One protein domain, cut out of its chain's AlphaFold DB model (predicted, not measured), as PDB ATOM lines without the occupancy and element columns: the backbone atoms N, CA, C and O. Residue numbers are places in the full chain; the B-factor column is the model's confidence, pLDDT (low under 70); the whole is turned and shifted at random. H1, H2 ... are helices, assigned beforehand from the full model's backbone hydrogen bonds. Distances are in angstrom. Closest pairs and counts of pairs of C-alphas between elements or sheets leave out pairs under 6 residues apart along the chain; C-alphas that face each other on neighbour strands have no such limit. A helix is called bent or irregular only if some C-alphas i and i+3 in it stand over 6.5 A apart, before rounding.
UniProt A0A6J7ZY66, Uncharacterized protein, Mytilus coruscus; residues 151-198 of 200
ATOM      1  N   LYS A 151      23.667  66.138  34.589       87.50
ATOM      2  CA  LYS A 151      23.857  67.604  34.621       87.50
ATOM      3  C   LYS A 151      23.758  68.243  36.018       87.50
ATOM      4  O   LYS A 151      23.729  69.466  36.104       87.50
ATOM      5  N   LEU A 152      23.715  67.435  37.080       89.75
ATOM      6  CA  LEU A 152      23.687  67.908  38.476       89.75
ATOM      7  C   LEU A 152      24.801  68.923  38.795       89.75
ATOM      8  O   LEU A 152      25.891  68.868  38.203       89.75
ATOM      9  N   ALA A 153      24.539  69.820  39.748       88.38
ATOM     10  CA  ALA A 153      25.420  70.928  40.099       88.38
ATOM     11  C   ALA A 153      26.815  70.463  40.521       88.38
ATOM     12  O   ALA A 153      27.785  71.137  40.173       88.38
ATOM     13  N   LEU A 154      26.965  69.292  41.161       87.12
ATOM     14  CA  LEU A 154      28.288  68.760  41.499       87.12
ATOM     15  C   LEU A 154      29.197  68.666  40.262       87.12
ATOM     16  O   LEU A 154      30.368  69.063  40.312       87.12
ATOM     17  N   LYS A 155      28.658  68.149  39.152       84.25
ATOM     18  CA  LYS A 155      29.397  67.971  37.898       84.25
ATOM     19  C   LYS A 155      29.473  69.272  37.110       84.25
ATOM     20  O   LYS A 155      30.551  69.617  36.636       84.25
ATOM     21  N   LYS A 156      28.362  70.003  36.986       86.62
ATOM     22  CA  LYS A 156      28.332  71.283  36.267       86.62
ATOM     23  C   LYS A 156      29.308  72.289  36.892       86.62
ATOM     24  O   LYS A 156      30.215  72.757  36.213       86.62
ATOM     25  N   GLY A 157      29.225  72.479  38.208       86.25
ATOM     26  CA  GLY A 157      30.120  73.348  38.969       86.25
ATOM     27  C   GLY A 157      31.584  72.904  38.930       86.25
ATOM     28  O   GLY A 157      32.475  73.736  39.038       86.25
ATOM     29  N   ARG A 158      31.879  71.612  38.698       83.69
ATOM     30  CA  ARG A 158      33.258  71.149  38.452       83.69
ATOM     31  C   ARG A 158      33.833  71.727  37.160       83.69
ATOM     32  O   ARG A 158      35.006  72.074  37.140       83.69
ATOM     33  N   HIS A 159      33.042  71.780  36.090       84.00
ATOM     34  CA  HIS A 159      33.477  72.356  34.813       84.00
ATOM     35  C   HIS A 159      33.574  73.884  34.870       84.00
ATOM     36  O   HIS A 159      34.368  74.469  34.144       84.00
ATOM     37  N   GLU A 160      32.799  74.504  35.756       88.62
ATOM     38  CA  GLU A 160      32.762  75.951  35.988       88.62
ATOM     39  C   GLU A 160      33.728  76.405  37.104       88.62
ATOM     40  O   GLU A 160      33.706  77.565  37.494       88.62
ATOM     41  N   ASN A 161      34.579  75.511  37.634       86.62
ATOM     42  CA  ASN A 161      35.507  75.773  38.751       86.62
ATOM     43  C   ASN A 161      34.848  76.342  40.026       86.62
ATOM     44  O   ASN A 161      35.497  76.996  40.838       86.62
ATOM     45  N   GLN A 162      33.569  76.048  40.249       90.56
ATOM     46  CA  GLN A 162      32.856  76.422  41.465       90.56
ATOM     47  C   GLN A 162      33.346  75.574  42.656       90.56
ATOM     48  O   GLN A 162      33.477  74.355  42.490       90.56
ATOM     49  N   PRO A 163      33.563  76.137  43.858       91.12
ATOM     50  CA  PRO A 163      33.891  75.359  45.059       91.12
ATOM     51  C   PRO A 163      32.845  74.272  45.344       91.12
ATOM     52  O   PRO A 163      31.664  74.482  45.064       91.12
ATOM     53  N   ARG A 164      33.259  73.095  45.836       89.56
ATOM     54  CA  ARG A 164      32.383  71.908  45.969       89.56
ATOM     55  C   ARG A 164      31.202  72.189  46.900       89.56
ATOM     56  O   ARG A 164      30.079  71.825  46.573       89.56
ATOM     57  N   GLU A 165      31.481  72.860  48.004       91.69
ATOM     58  CA  GLU A 165      30.561  73.339  49.030       91.69
ATOM     59  C   GLU A 165      29.463  74.260  48.481       91.69
ATOM     60  O   GLU A 165      28.367  74.290  49.022       91.69
ATOM     61  N   ASN A 166      29.705  74.938  47.355       92.00
ATOM     62  CA  ASN A 166      28.733  75.847  46.747       92.00
ATOM     63  C   ASN A 166      27.867  75.166  45.673       92.00
ATOM     64  O   ASN A 166      26.971  75.791  45.102       92.00
ATOM     65  N   ARG A 167      28.116  73.887  45.358       92.75
ATOM     66  CA  ARG A 167      27.396  73.136  44.313       92.75
ATOM     67  C   ARG A 167      26.114  72.527  44.874       92.75
ATOM     68  O   ARG A 167      25.959  71.308  44.899       92.75
ATOM     69  N   LEU A 168      25.232  73.390  45.355       93.75
ATOM     70  CA  LEU A 168      24.048  73.026  46.126       93.75
ATOM     71  C   LEU A 168      22.877  72.574  45.252       93.75
ATOM     72  O   LEU A 168      22.749  72.977  44.091       93.75
ATOM     73  N   CYS A 169      22.008  71.753  45.837       93.25
ATOM     74  CA  CYS A 169      20.741  71.368  45.240       93.25
ATOM     75  C   CYS A 169      19.825  72.578  45.137       93.25
ATOM     76  O   CYS A 169      19.588  73.281  46.114       93.25
ATOM     77  N   LYS A 170      19.311  72.823  43.932       89.06
ATOM     78  CA  LYS A 170      18.516  74.027  43.651       89.06
ATOM     79  C   LYS A 170      17.027  73.845  43.900       89.06
ATOM     80  O   LYS A 170      16.285  74.817  43.849       89.06
ATOM     81  N   ILE A 171      16.594  72.601  44.100       90.12
ATOM     82  CA  ILE A 171      15.180  72.261  44.268       90.12
ATOM     83  C   ILE A 171      14.801  72.044  45.730       90.12
ATOM     84  O   ILE A 171      13.661  72.313  46.086       90.12
ATOM     85  N   CYS A 172      15.721  71.579  46.583       87.69
ATOM     86  CA  CYS A 172      15.464  71.448  48.014       87.69
ATOM     87  C   CYS A 172      16.168  72.550  48.808       87.69
ATOM     88  O   CYS A 172      17.328  72.860  48.568       87.69
ATOM     89  N   ASN A 173      15.481  73.090  49.815       86.06
ATOM     90  CA  ASN A 173      16.000  74.156  50.682       86.06
ATOM     91  C   ASN A 173      16.879  73.623  51.830       86.06
ATOM     92  O   ASN A 173      16.924  74.209  52.906       86.06
ATOM     93  N   THR A 174      17.541  72.482  51.634       88.81
ATOM     94  CA  THR A 174      18.350  71.823  52.673       88.81
ATOM     95  C   THR A 174      19.815  72.256  52.656       88.81
ATOM     96  O   THR A 174      20.569  71.814  53.510       88.81
ATOM     97  N   ASN A 175      20.230  73.102  51.701       89.94
ATOM     98  CA  ASN A 175      21.632  73.499  51.489       89.94
ATOM     99  C   ASN A 175      22.601  72.308  51.353       89.94
ATOM    100  O   ASN A 175      23.784  72.414  51.663       89.94
ATOM    101  N   GLU A 176      22.102  71.180  50.846       92.31
ATOM    102  CA  GLU A 176      22.903  69.990  50.557       92.31
ATOM    103  C   GLU A 176      23.544  70.078  49.170       92.31
ATOM    104  O   GLU A 176      22.981  70.671  48.243       92.31
ATOM    105  N   ILE A 177      24.702  69.438  48.993       92.69
ATOM    106  CA  ILE A 177      25.373  69.340  47.691       92.69
ATOM    107  C   ILE A 177      24.484  68.564  46.702       92.69
ATOM    108  O   ILE A 177      23.918  67.518  47.021       92.69
ATOM    109  N   GLU A 178      24.366  69.050  45.465       91.94
ATOM    110  CA  GLU A 178      23.636  68.358  44.396       91.94
ATOM    111  C   GLU A 178      24.507  67.297  43.725       91.94
ATOM    112  O   GLU A 178      25.037  67.489  42.623       91.94
ATOM    113  N   ASP A 179      24.668  66.173  44.411       89.69
ATOM    114  CA  ASP A 179      25.285  64.971  43.869       89.69
ATOM    115  C   ASP A 179      24.269  63.843  43.639       89.69
ATOM    116  O   ASP A 179      23.076  63.954  43.944       89.69
ATOM    117  N   GLU A 180      24.743  62.761  43.029       90.94
ATOM    118  CA  GLU A 180      23.945  61.580  42.723       90.94
ATOM    119  C   GLU A 180      23.316  60.979  43.990       90.94
ATOM    120  O   GLU A 180      22.162  60.558  43.961       90.94
ATOM    121  N   PHE A 181      24.036  60.990  45.117       89.44
ATOM    122  CA  PHE A 181      23.543  60.467  46.390       89.44
ATOM    123  C   PHE A 181      22.376  61.303  46.923       89.44
ATOM    124  O   PHE A 181      21.334  60.748  47.280       89.44
ATOM    125  N   ASN A 182      22.505  62.632  46.916       90.31
ATOM    126  CA  ASN A 182      21.435  63.512  47.359       90.31
ATOM    127  C   ASN A 182      20.170  63.326  46.509       90.31
ATOM    128  O   ASN A 182      19.082  63.137  47.048       90.31
ATOM    129  N   VAL A 183      20.301  63.298  45.183       88.38
ATOM    130  CA  VAL A 183      19.153  63.113  44.278       88.38
ATOM    131  C   VAL A 183      18.482  61.752  44.488       88.38
ATOM    132  O   VAL A 183      17.256  61.673  44.622       88.38
ATOM    133  N   VAL A 184      19.281  60.683  44.549       86.81
ATOM    134  CA  VAL A 184      18.782  59.303  44.586       86.81
ATOM    135  C   VAL A 184      18.280  58.889  45.966       86.81
ATOM    136  O   VAL A 184      17.443  57.995  46.019       86.81
ATOM    137  N   LEU A 185      18.724  59.507  47.069       86.88
ATOM    138  CA  LEU A 185      18.390  59.026  48.420       86.88
ATOM    139  C   LEU A 185      17.918  60.106  49.405       86.88
ATOM    140  O   LEU A 185      17.051  59.814  50.225       86.88
ATOM    141  N   VAL A 186      18.423  61.341  49.334       90.25
ATOM    142  CA  VAL A 186      18.249  62.326  50.425       90.25
ATOM    143  C   VAL A 186      17.191  63.383  50.115       90.25
ATOM    144  O   VAL A 186      16.307  63.626  50.934       90.25
ATOM    145  N   CYS A 187      17.226  63.988  48.928       93.06
ATOM    146  CA  CYS A 187      16.463  65.186  48.582       93.06
ATOM    147  C   CYS A 187      14.963  65.029  48.914       93.06
ATOM    148  O   CYS A 187      14.314  64.163  48.321       93.06
ATOM    149  N   PRO A 188      14.381  65.829  49.827       92.38
ATOM    150  CA  PRO A 188      13.010  65.620  50.300       92.38
ATOM    151  C   PRO A 188      11.962  65.872  49.211       92.38
ATOM    152  O   PRO A 188      10.965  65.162  49.140       92.38
ATOM    153  N   ILE A 189      12.223  66.819  48.306       93.50
ATOM    154  CA  ILE A 189      11.325  67.152  47.190       93.50
ATOM    155  C   ILE A 189      11.174  65.982  46.209       93.50
ATOM    156  O   ILE A 189      10.126  65.808  45.597       93.50
ATOM    157  N   LEU A 190      12.201  65.139  46.082       89.69
ATOM    158  CA  LEU A 190      12.173  63.967  45.205       89.69
ATOM    159  C   LEU A 190      11.643  62.704  45.903       89.69
ATOM    160  O   LEU A 190      11.628  61.636  45.290       89.69
ATOM    161  N   ALA A 191      11.207  62.787  47.163       89.50
ATOM    162  CA  ALA A 191      10.825  61.614  47.949       89.50
ATOM    163  C   ALA A 191       9.649  60.833  47.339       89.50
ATOM    164  O   ALA A 191       9.691  59.603  47.310       89.50
ATOM    165  N   ASP A 192       8.629  61.526  46.820       88.75
ATOM    166  CA  ASP A 192       7.475  60.880  46.179       88.75
ATOM    167  C   ASP A 192       7.883  60.139  44.899       88.75
ATOM    168  O   ASP A 192       7.481  58.997  44.677       88.75
ATOM    169  N   ILE A 193       8.754  60.749  44.087       86.25
ATOM    170  CA  ILE A 193       9.288  60.136  42.862       86.25
ATOM    171  C   ILE A 193      10.083  58.871  43.207       86.25
ATOM    172  O   ILE A 193       9.893  57.835  42.572       86.25
ATOM    173  N   ARG A 194      10.933  58.920  44.242       86.19
ATOM    174  CA  ARG A 194      11.705  57.751  44.691       86.19
ATOM    175  C   ARG A 194      10.810  56.594  45.111       86.19
ATOM    176  O   ARG A 194      11.078  55.466  44.709       86.19
ATOM    177  N   ARG A 195       9.732  56.873  45.854       84.19
ATOM    178  CA  ARG A 195       8.758  55.855  46.281       84.19
ATOM    179  C   ARG A 195       8.068  55.144  45.112       84.19
ATOM    180  O   ARG A 195       7.648  54.006  45.278       84.19
ATOM    181  N   ASN A 196       7.976  55.790  43.949       82.31
ATOM    182  CA  ASN A 196       7.361  55.208  42.756       82.31
ATOM    183  C   ASN A 196       8.334  54.383  41.897       82.31
ATOM    184  O   ASN A 196       7.884  53.554  41.110       82.31
ATOM    185  N   ILE A 197       9.646  54.624  42.004       75.06
ATOM    186  CA  ILE A 197      10.661  54.023  41.119       75.06
ATOM    187  C   ILE A 197      11.488  52.952  41.841       75.06
ATOM    188  O   ILE A 197      11.878  51.962  41.220       75.06
ATOM    189  N   LEU A 198      11.785  53.142  43.129       71.31
ATOM    190  CA  LEU A 198      12.592  52.199  43.895       71.31
ATOM    191  C   LEU A 198      11.714  51.051  44.421       71.31
ATOM    192  O   LEU A 198      10.623  51.312  44.936       71.31
TER     193      LEU A 198
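AT A GLANCE: This is residues 151 to 198 of the 200 residues of an uncharacterized protein of Mytilus coruscus (UniProt A0A6J7ZY66). Three short helices are strung out along one long axis, with H3, the longest helix, at one end, H2 next to it and turned nearly at right angles to it, and H1 towards the other end. A long stretch with no named element, residues 160 to 179, folds back from the far end of H1 past that helix and loops through the middle before it reaches H2. The printed part has 48 residues with three named helices, in the order H1, H2, H3 along the chain, and no named strand; its class is all helix, and 24 of the 48 printed residues are in the helices. The whole is only just compact, close to loose, with a radius of gyration of the C-alphas of 11.2 A, and it is elongated, spanning 35 by 18 by 12 A.

HOW THE PARTS SIT: H3, residues 188 to 197, and H2, residues 180 to 186, only just touch, and only at the corner by their link, with 3 pairs of C-alphas within 8 A. Their closest C-alphas are those of Val 183 and Leu 190, 7.1 A apart. Their lines stand about perpendicular, at 82 degrees, and their centres are 10.3 A apart. H1, residues 153 to 159, and H2 are apart, but only just, with their closest C-alphas 8.5 A apart. H1 and H3 are apart. In H1 and H2 every O i to N i+4 pair is within hydrogen-bond range, and in H3 4 of 6 such pairs are.

IN THESE COORDINATES: H3 runs from Pro 188, with its C-alpha at (13.010, 65.620, 50.300), to Ile 197, at (10.661, 54.023, 41.119), and is 15.0 A long from first to last C-alpha. It is irregular: C-alphas 189 and 192 are 7.4 A apart, and its line is a rough one. H2, Glu 180 to Val 186, is 9.6 A long; it is neither bent nor irregular, but only just, with C-alphas 183 and 186 6.3 A apart. H1 begins at Ala 153, with its C-alpha at (25.420, 70.928, 40.099), ends at His 159 and is 9.7 A long.

THE WHOLE: The two C-alphas farthest apart are those of Asn 161 and Asn 196, 35.1 A. The link from H1 to H2 is long, with 20 residues, whose C-alphas lie 2 to 17 A from the mean of all C-alphas. The link from H2 to H3 is tight, with 1 residue. The printed part has no cut. The mean pLDDT of the printed part is 88.4, and no printed residue is under 70.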